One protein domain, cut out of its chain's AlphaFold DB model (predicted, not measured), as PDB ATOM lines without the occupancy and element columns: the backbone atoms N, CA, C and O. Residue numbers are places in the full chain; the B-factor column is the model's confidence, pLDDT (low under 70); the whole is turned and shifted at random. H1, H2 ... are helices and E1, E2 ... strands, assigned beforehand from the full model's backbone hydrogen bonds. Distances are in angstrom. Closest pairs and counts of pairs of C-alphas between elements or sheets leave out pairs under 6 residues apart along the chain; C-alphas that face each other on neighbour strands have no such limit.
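Overview. This is residues 56 to 62 and 92 to 163 of the 195 residues of the protein "Methyl-CpG-binding domain-containing protein 2" of Dichanthelium oligosanthes (UniProt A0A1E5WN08). A twisted antiparallel sheet, E3 - E2 - E1 - E4, has helix H1 over one face, making two layers; short H2 sits by the E3 edge, and a long loop, residues 138 to 156, leads back to E4 at the other edge. The 79 printed residues, under half in named elements, run E1 E2 E3 H1 H2 E4, class mixed. The whole is compact, radius of gyration of the C-alphas 12.3 A, spanning 34 by 27 by 20 A.

Along the chain. E2, residues 94 to 101, measures 20.8 A; E1, 56 to 60, begins at C-alpha (-40.543, -24.268, 21.931). E3 is 108 to 111; E4, 157 to 160, ends at (-43.202, -20.518, 17.794). H1, 114 to 123, measures 14.4 A; H2 is 131 to 137.

Arrangement. Within hydrogen-bond range are N 58 and O 97 of the antiparallel neighbours E1 and E2, at 2.8 A, N 57 and O 158 of the antiparallel neighbours E1 and E4, at 2.9 A, and N 109 and O 100 of the hairpin E2 and E3, at 2.9 A. H1 lies over E2, height over the sheet 8.4 A; the closest C-alphas are Tyr 98 and Tyr 117, 6.4 A. H2 only grazes the sheet, its closest C-alphas to E3 being Cys 131 and Arg 109, 7.6 A. In H1 every O i to N i+4 pair is within range; in H2 0 of 3, but 4 of 4 O i to N i+3.

Size, cuts and confidence. Residues 63 to 91 are cut out, C-alphas 62 and 92 standing 10.4 A apart. H2 to E4 is a long link. Residues 56 to 62 and 92 to 93 have pLDDT under 70.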
ATOM      1  N   LEU A  56     -41.737 -24.934  21.433       60.28
ATOM      2  CA  LEU A  56     -40.543 -24.268  21.931       60.28
ATOM      3  C   LEU A  56     -39.250 -24.792  21.312       60.28
ATOM      4  O   LEU A  56     -38.936 -25.980  21.385       60.28
ATOM      5  N   VAL A  57     -38.447 -23.863  20.807       55.75
ATOM      6  CA  VAL A  57     -37.047 -24.080  20.452       55.75
ATOM      7  C   VAL A  57     -36.171 -23.523  21.571       55.75
ATOM      8  O   VAL A  57     -36.262 -22.352  21.951       55.75
ATOM      9  N   LEU A  58     -35.323 -24.376  22.131       62.09
ATOM     10  CA  LEU A  58     -34.366 -24.015  23.165       62.09
ATOM     11  C   LEU A  58     -33.102 -23.449  22.532       62.09
ATOM     12  O   LEU A  58     -32.583 -24.054  21.604       62.09
ATOM     13  N   TYR A  59     -32.527 -22.388  23.094       50.81
ATOM     14  CA  TYR A  59     -31.165 -21.957  22.763       50.81
ATOM     15  C   TYR A  59     -30.172 -22.396  23.825       50.81
ATOM     16  O   TYR A  59     -30.467 -22.319  25.020       50.81
ATOM     17  N   ASN A  60     -28.980 -22.820  23.399       44.09
ATOM     18  CA  ASN A  60     -27.877 -23.081  24.312       44.09
ATOM     19  C   ASN A  60     -26.976 -21.835  24.414       44.09
ATOM     20  O   ASN A  60     -26.301 -21.496  23.441       44.09
ATOM     21  N   PRO A  61     -26.934 -21.141  25.564       43.19
ATOM     22  CA  PRO A  61     -26.046 -19.997  25.746       43.19
ATOM     23  C   PRO A  61     -24.568 -20.382  25.947       43.19
ATOM     24  O   PRO A  61     -23.727 -19.491  25.967       43.19
ATOM     25  N   GLU A  62     -24.223 -21.668  26.100       40.50
ATOM     26  CA  GLU A  62     -22.889 -22.096  26.562       40.50
ATOM     27  C   GLU A  62     -21.824 -22.315  25.473       40.50
ATOM     28  O   GLU A  62     -20.748 -22.841  25.756       40.50
ATOM     29  N   LEU A  92     -23.173 -16.235  17.787       57.72
ATOM     30  CA  LEU A  92     -24.549 -16.077  18.244       57.72
ATOM     31  C   LEU A  92     -25.021 -17.404  18.859       57.72
ATOM     32  O   LEU A  92     -24.671 -18.461  18.327       57.72
ATOM     33  N   PRO A  93     -25.796 -17.372  19.957       65.12
ATOM     34  CA  PRO A  93     -26.315 -18.586  20.573       65.12
ATOM     35  C   PRO A  93     -27.069 -19.415  19.535       65.12
ATOM     36  O   PRO A  93     -27.946 -18.886  18.850       65.12
ATOM     37  N   SER A  94     -26.728 -20.696  19.419       70.50
ATOM     38  CA  SER A  94     -27.436 -21.623  18.542       70.50
ATOM     39  C   SER A  94     -28.561 -22.333  19.292       70.50
ATOM     40  O   SER A  94     -28.635 -22.334  20.529       70.50
ATOM     41  N   ILE A  95     -29.449 -22.952  18.521       83.25
ATOM     42  CA  ILE A  95     -30.511 -23.807  19.039       83.25
ATOM     43  C   ILE A  95     -29.878 -25.010  19.758       83.25
ATOM     44  O   ILE A  95     -29.078 -25.745  19.186       83.25
ATOM     45  N   GLY A  96     -30.220 -25.185  21.033       84.06
ATOM     46  CA  GLY A  96     -29.759 -26.260  21.906       84.06
ATOM     47  C   GLY A  96     -30.650 -27.503  21.920       84.06
ATOM     48  O   GLY A  96     -30.134 -28.590  22.153       84.06
ATOM     49  N   ALA A  97     -31.962 -27.364  21.703       90.94
ATOM     50  CA  ALA A  97     -32.901 -28.490  21.611       90.94
ATOM     51  C   ALA A  97     -34.242 -28.055  20.999       90.94
ATOM     52  O   ALA A  97     -34.641 -26.898  21.127       90.94
ATOM     53  N   TYR A  98     -34.973 -29.000  20.412       92.56
ATOM     54  CA  TYR A  98     -36.367 -28.816  20.010       92.56
ATOM     55  C   TYR A  98     -37.282 -29.477  21.032       92.56
ATOM     56  O   TYR A  98     -36.993 -30.576  21.509       92.56
ATOM     57  N   THR A  99     -38.379 -28.818  21.391       94.12
ATOM     58  CA  THR A  99     -39.289 -29.322  22.422       94.12
ATOM     59  C   THR A  99     -40.747 -29.033  22.102       94.12
ATOM     60  O   THR A  99     -41.090 -28.015  21.502       94.12
ATOM     61  N   VAL A 100     -41.622 -29.922  22.557       92.81
ATOM     62  CA  VAL A 100     -43.072 -29.800  22.413       92.81
ATOM     63  C   VAL A 100     -43.746 -29.997  23.768       92.81
ATOM     64  O   VAL A 100     -43.309 -30.819  24.579       92.81
ATOM     65  N   GLN A 101     -44.801 -29.231  24.036       93.62
ATOM     66  CA  GLN A 101     -45.579 -29.365  25.261       93.62
ATOM     67  C   GLN A 101     -46.673 -30.417  25.094       93.62
ATOM     68  O   GLN A 101     -47.435 -30.390  24.130       93.62
ATOM     69  N   CYS A 102     -46.787 -31.330  26.054       93.94
ATOM     70  CA  CYS A 102     -47.919 -32.250  26.121       93.94
ATOM     71  C   CYS A 102     -49.203 -31.505  26.512       93.94
ATOM     72  O   CYS A 102     -49.250 -30.888  27.570       93.94
ATOM     73  N   ALA A 103     -50.280 -31.645  25.745       93.44
ATOM     74  CA  ALA A 103     -51.569 -31.026  26.050       93.44
ATOM     75  C   ALA A 103     -52.301 -31.657  27.250       93.44
ATOM     76  O   ALA A 103     -53.170 -31.024  27.839       93.44
ATOM     77  N   ASN A 104     -51.956 -32.893  27.634       94.06
ATOM     78  CA  ASN A 104     -52.612 -33.582  28.751       94.06
ATOM     79  C   ASN A 104     -51.958 -33.280  30.109       94.06
ATOM     80  O   ASN A 104     -52.644 -33.042  31.097       94.06
ATOM     81  N   CYS A 105     -50.624 -33.314  30.173       94.62
ATOM     82  CA  CYS A 105     -49.880 -33.146  31.427       94.62
ATOM     83  C   CYS A 105     -49.007 -31.889  31.477       94.62
ATOM     84  O   CYS A 105     -48.332 -31.680  32.482       94.62
ATOM     85  N   TYR A 106     -48.986 -31.086  30.409       92.69
ATOM     86  CA  TYR A 106     -48.239 -29.827  30.280       92.69
ATOM     87  C   TYR A 106     -46.713 -29.929  30.422       92.69
ATOM     88  O   TYR A 106     -46.029 -28.907  30.374       92.69
ATOM     89  N   LYS A 107     -46.173 -31.151  30.521       93.81
ATOM     90  CA  LYS A 107     -44.734 -31.439  30.545       93.81
ATOM     91  C   LYS A 107     -44.108 -31.221  29.169       93.81
ATOM     92  O   LYS A 107     -44.703 -31.585  28.148       93.81
ATOM     93  N   TRP A 108     -42.883 -30.706  29.156       93.25
ATOM     94  CA  TRP A 108     -42.097 -30.535  27.936       93.25
ATOM     95  C   TRP A 108     -41.361 -31.818  27.568       93.25
ATOM     96  O   TRP A 108     -40.703 -32.441  28.409       93.25
ATOM     97  N   ARG A 109     -41.480 -32.208  26.297       94.44
ATOM     98  CA  ARG A 109     -40.815 -33.374  25.712       94.44
ATOM     99  C   ARG A 109     -39.832 -32.937  24.634       94.44
ATOM    100  O   ARG A 109     -40.176 -32.106  23.795       94.44
ATOM    101  N   ILE A 110     -38.624 -33.495  24.651       93.88
ATOM    102  CA  ILE A 110     -37.611 -33.263  23.617       93.88
ATOM    103  C   ILE A 110     -38.040 -33.965  22.329       93.88
ATOM    104  O   ILE A 110     -38.357 -35.159  22.328       93.88
ATOM    105  N   VAL A 111     -38.005 -33.206  21.238       94.06
ATOM    106  CA  VAL A 111     -38.191 -33.684  19.872       94.06
ATOM    107  C   VAL A 111     -36.800 -33.949  19.284       94.06
ATOM    108  O   VAL A 111     -35.941 -33.067  19.340       94.06
ATOM    109  N   PRO A 112     -36.533 -35.159  18.764       92.31
ATOM    110  CA  PRO A 112     -35.168 -35.586  18.453       92.31
ATOM    111  C   PRO A 112     -34.569 -34.893  17.229       92.31
ATOM    112  O   PRO A 112     -33.349 -34.768  17.140       92.31
ATOM    113  N   THR A 113     -35.405 -34.464  16.283       91.50
ATOM    114  CA  THR A 113     -34.964 -33.848  15.031       91.50
ATOM    115  C   THR A 113     -35.720 -32.559  14.760       91.50
ATOM    116  O   THR A 113     -36.835 -32.351  15.248       91.50
ATOM    117  N   LYS A 114     -35.095 -31.685  13.970       90.06
ATOM    118  CA  LYS A 114     -35.696 -30.420  13.561       90.06
ATOM    119  C   LYS A 114     -36.927 -30.669  12.702       90.06
ATOM    120  O   LYS A 114     -37.976 -30.118  12.990       90.06
ATOM    121  N   GLU A 115     -36.823 -31.554  11.722       90.69
ATOM    122  CA  GLU A 115     -37.887 -31.884  10.772       90.69
ATOM    123  C   GLU A 115     -39.147 -32.325  11.518       90.69
ATOM    124  O   GLU A 115     -40.243 -31.837  11.251       90.69
ATOM    125  N   LYS A 116     -38.984 -33.164  12.551       92.38
ATOM    126  CA  LYS A 116     -40.124 -33.616  13.348       92.38
ATOM    127  C   LYS A 116     -40.756 -32.486  14.156       92.38
ATOM    128  O   LYS A 116     -41.971 -32.457  14.336       92.38
ATOM    129  N   TYR A 117     -39.948 -31.547  14.642       92.75
ATOM    130  CA  TYR A 117     -40.452 -30.342  15.294       92.75
ATOM    131  C   TYR A 117     -41.215 -29.450  14.307       92.75
ATOM    132  O   TYR A 117     -42.258 -28.900  14.658       92.75
ATOM    133  N   GLU A 118     -40.749 -29.343  13.061       92.31
ATOM    134  CA  GLU A 118     -41.425 -28.558  12.029       92.31
ATOM    135  C   GLU A 118     -42.781 -29.151  11.610       92.31
ATOM    136  O   GLU A 118     -43.752 -28.412  11.450       92.31
ATOM    137  N   GLU A 119     -42.888 -30.478  11.528       91.19
ATOM    138  CA  GLU A 119     -44.175 -31.165  11.345       91.19
ATOM    139  C   GLU A 119     -45.140 -30.890  12.503       91.19
ATOM    140  O   GLU A 119     -46.326 -30.601  12.306       91.19
ATOM    141  N   LEU A 120     -44.638 -30.971  13.739       92.06
ATOM    142  CA  LEU A 120     -45.448 -30.723  14.925       92.06
ATOM    143  C   LEU A 120     -45.940 -29.272  14.951       92.06
ATOM    144  O   LEU A 120     -47.122 -29.055  15.212       92.06
ATOM    145  N   ARG A 121     -45.090 -28.266  14.693       90.94
ATOM    146  CA  ARG A 121     -45.493 -26.837  14.734       90.94
ATOM    147  C   ARG A 121     -46.522 -26.472  13.672       90.94
ATOM    148  O   ARG A 121     -47.372 -25.616  13.921       90.94
ATOM    149  N   GLU A 122     -46.485 -27.146  12.528       90.56
ATOM    150  CA  GLU A 122     -47.476 -26.981  11.468       90.56
ATOM    151  C   GLU A 122     -48.835 -27.588  11.851       90.56
ATOM    152  O   GLU A 122     -49.875 -26.977  11.611       90.56
ATOM    153  N   THR A 123     -48.837 -28.765  12.482       88.69
ATOM    154  CA  THR A 123     -50.060 -29.554  12.717       88.69
ATOM    155  C   THR A 123     -50.727 -29.317  14.070       88.69
ATOM    156  O   THR A 123     -51.883 -29.697  14.246       88.69
ATOM    157  N   ILE A 124     -50.068 -28.661  15.029       86.81
ATOM    158  CA  ILE A 124     -50.550 -28.614  16.423       86.81
ATOM    159  C   ILE A 124     -51.905 -27.946  16.635       86.81
ATOM    160  O   ILE A 124     -52.611 -28.317  17.568       86.81
ATOM    161  N   SER A 125     -52.318 -27.008  15.778       84.56
ATOM    162  CA  SER A 125     -53.667 -26.427  15.911       84.56
ATOM    163  C   SER A 125     -54.773 -27.400  15.530       84.56
ATOM    164  O   SER A 125     -55.928 -27.180  15.882       84.56
ATOM    165  N   GLN A 126     -54.433 -28.433  14.764       87.19
ATOM    166  CA  GLN A 126     -55.350 -29.486  14.346       87.19
ATOM    167  C   GLN A 126     -55.230 -30.684  15.287       87.19
ATOM    168  O   GLN A 126     -56.239 -31.224  15.732       87.19
ATOM    169  N   GLU A 127     -53.997 -31.069  15.620       88.31
ATOM    170  CA  GLU A 127     -53.689 -32.224  16.452       88.31
ATOM    171  C   GLU A 127     -52.670 -31.865  17.537       88.31
ATOM    172  O   GLU A 127     -51.455 -31.846  17.322       88.31
ATOM    173  N   LEU A 128     -53.189 -31.620  18.740       91.31
ATOM    174  CA  LEU A 128     -52.374 -31.360  19.917       91.31
ATOM    175  C   LEU A 128     -51.440 -32.538  20.220       91.31
ATOM    176  O   LEU A 128     -51.812 -33.708  20.120       91.31
ATOM    177  N   PHE A 129     -50.223 -32.231  20.658       93.06
ATOM    178  CA  PHE A 129     -49.279 -33.258  21.073       93.06
ATOM    179  C   PHE A 129     -49.649 -33.837  22.447       93.06
ATOM    180  O   PHE A 129     -49.894 -33.104  23.405       93.06
ATOM    181  N   VAL A 130     -49.616 -35.163  22.580       95.06
ATOM    182  CA  VAL A 130     -49.728 -35.883  23.859       95.06
ATOM    183  C   VAL A 130     -48.562 -36.856  24.008       95.06
ATOM    184  O   VAL A 130     -48.048 -37.350  23.012       95.06
ATOM    185  N   CYS A 131     -48.137 -37.160  25.241       95.00
ATOM    186  CA  CYS A 131     -46.920 -37.954  25.494       95.00
ATOM    187  C   CYS A 131     -46.885 -39.295  24.742       95.00
ATOM    188  O   CYS A 131     -45.832 -39.671  24.241       95.00
ATOM    189  N   THR A 132     -48.027 -39.969  24.596       93.88
ATOM    190  CA  THR A 132     -48.119 -41.246  23.872       93.88
ATOM    191  C   THR A 132     -47.736 -41.126  22.398       93.88
ATOM    192  O   THR A 132     -47.221 -42.081  21.833       93.88
ATOM    193  N   ARG A 133     -47.919 -39.947  21.784       93.06
ATOM    194  CA  ARG A 133     -47.554 -39.659  20.388       93.06
ATOM    195  C   ARG A 133     -46.041 -39.670  20.156       93.06
ATOM    196  O   ARG A 133     -45.596 -39.814  19.024       93.06
ATOM    197  N   ALA A 134     -45.232 -39.593  21.215       92.06
ATOM    198  CA  ALA A 134     -43.781 -39.725  21.100       92.06
ATOM    199  C   ALA A 134     -43.329 -41.075  20.507       92.06
ATOM    200  O   ALA A 134     -42.200 -41.194  20.026       92.06
ATOM    201  N   SER A 135     -44.222 -42.072  20.460       92.19
ATOM    202  CA  SER A 135     -43.987 -43.323  19.741       92.19
ATOM    203  C   SER A 135     -43.699 -43.111  18.251       92.19
ATOM    204  O   SER A 135     -43.013 -43.936  17.660       92.19
ATOM    205  N   GLU A 136     -44.164 -42.008  17.644       91.00
ATOM    206  CA  GLU A 136     -43.865 -41.646  16.246       91.00
ATOM    207  C   GLU A 136     -42.363 -41.533  15.965       91.00
ATOM    208  O   GLU A 136     -41.928 -41.753  14.838       91.00
ATOM    209  N   TRP A 137     -41.561 -41.214  16.982       89.06
ATOM    210  CA  TRP A 137     -40.103 -41.197  16.897       89.06
ATOM    211  C   TRP A 137     -39.455 -42.270  17.783       89.06
ATOM    212  O   TRP A 137     -38.343 -42.090  18.278       89.06
ATOM    213  N   ASN A 138     -40.139 -43.406  17.961       89.94
ATOM    214  CA  ASN A 138     -39.680 -44.578  18.714       89.94
ATOM    215  C   ASN A 138     -39.360 -44.299  20.189       89.94
ATOM    216  O   ASN A 138     -38.456 -44.910  20.762       89.94
ATOM    217  N   ARG A 139     -40.097 -43.379  20.819       90.06
ATOM    218  CA  ARG A 139     -39.960 -43.104  22.247       90.06
ATOM    219  C   ARG A 139     -41.258 -43.404  22.983       90.06
ATOM    220  O   ARG A 139     -42.268 -42.739  22.784       90.06
ATOM    221  N   GLU A 140     -41.216 -44.373  23.885       90.38
ATOM    222  CA  GLU A 140     -42.338 -44.659  24.776       90.38
ATOM    223  C   GLU A 140     -42.332 -43.652  25.931       90.38
ATOM    224  O   GLU A 140     -41.445 -43.665  26.783       90.38
ATOM    225  N   LEU A 141     -43.298 -42.730  25.933       90.25
ATOM    226  CA  LEU A 141     -43.478 -41.745  26.996       90.25
ATOM    227  C   LEU A 141     -44.892 -41.806  27.562       90.25
ATOM    228  O   LEU A 141     -45.879 -41.785  26.826       90.25
ATOM    229  N   SER A 142     -44.986 -41.774  28.889       93.50
ATOM    230  CA  SER A 142     -46.243 -41.585  29.607       93.50
ATOM    231  C   SER A 142     -46.321 -40.180  30.213       93.50
ATOM    232  O   SER A 142     -45.355 -39.410  30.225       93.50
ATOM    233  N   CYS A 143     -47.503 -39.813  30.709       95.06
ATOM    234  CA  CYS A 143     -47.659 -38.573  31.468       95.06
ATOM    235  C   CYS A 143     -47.054 -38.661  32.878       95.06
ATOM    236  O   CYS A 143     -46.872 -37.610  33.489       95.06
ATOM    237  N   ASP A 144     -46.730 -39.857  33.368       94.44
ATOM    238  CA  ASP A 144     -46.167 -40.081  34.704       94.44
ATOM    239  C   ASP A 144     -44.649 -39.872  34.729       94.44
ATOM    240  O   ASP A 144     -44.099 -39.455  35.746       94.44
ATOM    241  N   GLU A 145     -43.987 -40.069  33.585       92.44
ATOM    242  CA  GLU A 145     -42.561 -39.790  33.426       92.44
ATOM    243  C   GLU A 145     -42.244 -38.306  33.697       92.44
ATOM    244  O   GLU A 145     -42.998 -37.423  33.244       92.44
ATOM    245  N   PRO A 146     -41.119 -38.003  34.378       93.94
ATOM    246  CA  PRO A 146     -40.682 -36.632  34.637       93.94
ATOM    247  C   PRO A 146     -40.493 -35.868  33.325       93.94
ATOM    248  O   PRO A 146     -40.246 -36.475  32.285       93.94
ATOM    249  N   GLU A 147     -40.656 -34.545  33.348       93.25
ATOM    250  CA  GLU A 147     -40.443 -33.727  32.150       93.25
ATOM    251  C   GLU A 147     -38.979 -33.760  31.706       93.25
ATOM    252  O   GLU A 147     -38.074 -33.841  32.534       93.25
ATOM    253  N   ASP A 148     -38.745 -33.692  30.396       91.12
ATOM    254  CA  ASP A 148     -37.373 -33.713  29.874       91.12
ATOM    255  C   ASP A 148     -36.671 -32.383  30.129       91.12
ATOM    256  O   ASP A 148     -35.447 -32.305  30.236       91.12
ATOM    257  N   MET A 149     -37.471 -31.321  30.171       88.56
ATOM    258  CA  MET A 149     -37.026 -29.953  30.309       88.56
ATOM    259  C   MET A 149     -38.036 -29.137  31.103       88.56
ATOM    260  O   MET A 149     -39.242 -29.331  30.969       88.56
ATOM    261  N   SER A 150     -37.530 -28.180  31.872       88.19
ATOM    262  CA  SER A 150     -38.326 -27.277  32.694       88.19
ATOM    263  C   SER A 150     -38.020 -25.820  32.345       88.19
ATOM    264  O   SER A 150     -36.908 -25.470  31.939       88.19
ATOM    265  N   GLN A 151     -39.007 -24.939  32.506       83.50
ATOM    266  CA  GLN A 151     -38.805 -23.491  32.414       83.50
ATOM    267  C   GLN A 151     -38.286 -22.947  33.755       83.50
ATOM    268  O   GLN A 151     -38.937 -22.149  34.420       83.50
ATOM    269  N   ASP A 152     -37.104 -23.396  34.169       84.69
ATOM    270  CA  ASP A 152     -36.457 -23.016  35.435       84.69
ATOM    271  C   ASP A 152     -35.735 -21.650  35.389       84.69
ATOM    272  O   ASP A 152     -35.120 -21.224  36.366       84.69
ATOM    273  N   GLY A 153     -35.799 -20.949  34.252       78.88
ATOM    274  CA  GLY A 153     -35.131 -19.664  34.033       78.88
ATOM    275  C   GLY A 153     -33.631 -19.770  33.740       78.88
ATOM    276  O   GLY A 153     -32.991 -18.742  33.527       78.88
ATOM    277  N   SER A 154     -33.069 -20.983  33.674       79.19
ATOM    278  CA  SER A 154     -31.663 -21.198  33.303       79.19
ATOM    279  C   SER A 154     -31.401 -20.989  31.808       79.19
ATOM    280  O   SER A 154     -30.258 -20.800  31.391       79.19
ATOM    281  N   ARG A 155     -32.456 -21.015  30.981       79.25
ATOM    282  CA  ARG A 155     -32.364 -21.013  29.516       79.25
ATOM    283  C   ARG A 155     -33.334 -20.027  28.882       79.25
ATOM    284  O   ARG A 155     -34.377 -19.698  29.447       79.25
ATOM    285  N   VAL A 156     -32.981 -19.583  27.676       82.12
ATOM    286  CA  VAL A 156     -33.839 -18.735  26.845       82.12
ATOM    287  C   VAL A 156     -34.626 -19.616  25.880       82.12
ATOM    288  O   VAL A 156     -34.078 -20.514  25.239       82.12
ATOM    289  N   TRP A 157     -35.915 -19.326  25.782       85.00
ATOM    290  CA  TRP A 157     -36.899 -20.096  25.045       85.00
ATOM    291  C   TRP A 157     -37.460 -19.260  23.890       85.00
ATOM    292  O   TRP A 157     -37.879 -18.124  24.112       85.00
ATOM    293  N   ALA A 158     -37.480 -19.809  22.675       86.75
ATOM    294  CA  ALA A 158     -38.201 -19.230  21.543       86.75
ATOM    295  C   ALA A 158     -39.494 -20.009  21.312       86.75
ATOM    296  O   ALA A 158     -39.439 -21.190  20.969       86.75
ATOM    297  N   ILE A 159     -40.637 -19.356  21.543       84.69
ATOM    298  CA  ILE A 159     -41.963 -19.943  21.326       84.69
ATOM    299  C   ILE A 159     -42.414 -19.609  19.915       84.69
ATOM    300  O   ILE A 159     -42.619 -18.436  19.596       84.69
ATOM    301  N   ASP A 160     -42.584 -20.642  19.102       85.31
ATOM    302  CA  ASP A 160     -43.202 -20.518  17.794       85.31
ATOM    303  C   ASP A 160     -44.707 -20.301  17.946       85.31
ATOM    304  O   ASP A 160     -45.377 -20.934  18.767       85.31
ATOM    305  N   LYS A 161     -45.247 -19.411  17.108       82.19
ATOM    306  CA  LYS A 161     -46.692 -19.333  16.896       82.19
ATOM    307  C   LYS A 161     -47.175 -20.659  16.289       82.19
ATOM    308  O   LYS A 161     -46.429 -21.309  15.554       82.19
ATOM    309  N   PRO A 162     -48.421 -21.066  16.549       79.12
ATOM    310  CA  PRO A 162     -48.979 -22.248  15.905       79.12
ATOM    311  C   PRO A 162     -49.122 -22.042  14.390       79.12
ATOM    312  O   PRO A 162     -49.302 -20.914  13.927       79.12
ATOM    313  N   ASN A 163     -49.130 -23.137  13.622       81.44
ATOM    314  CA  ASN A 163     -49.359 -23.154  12.167       81.44
ATOM    315  C   ASN A 163     -48.314 -22.402  11.339       81.44
ATOM    316  O   ASN A 163     -48.610 -21.942  10.233       81.44
TER     317      ASN A 163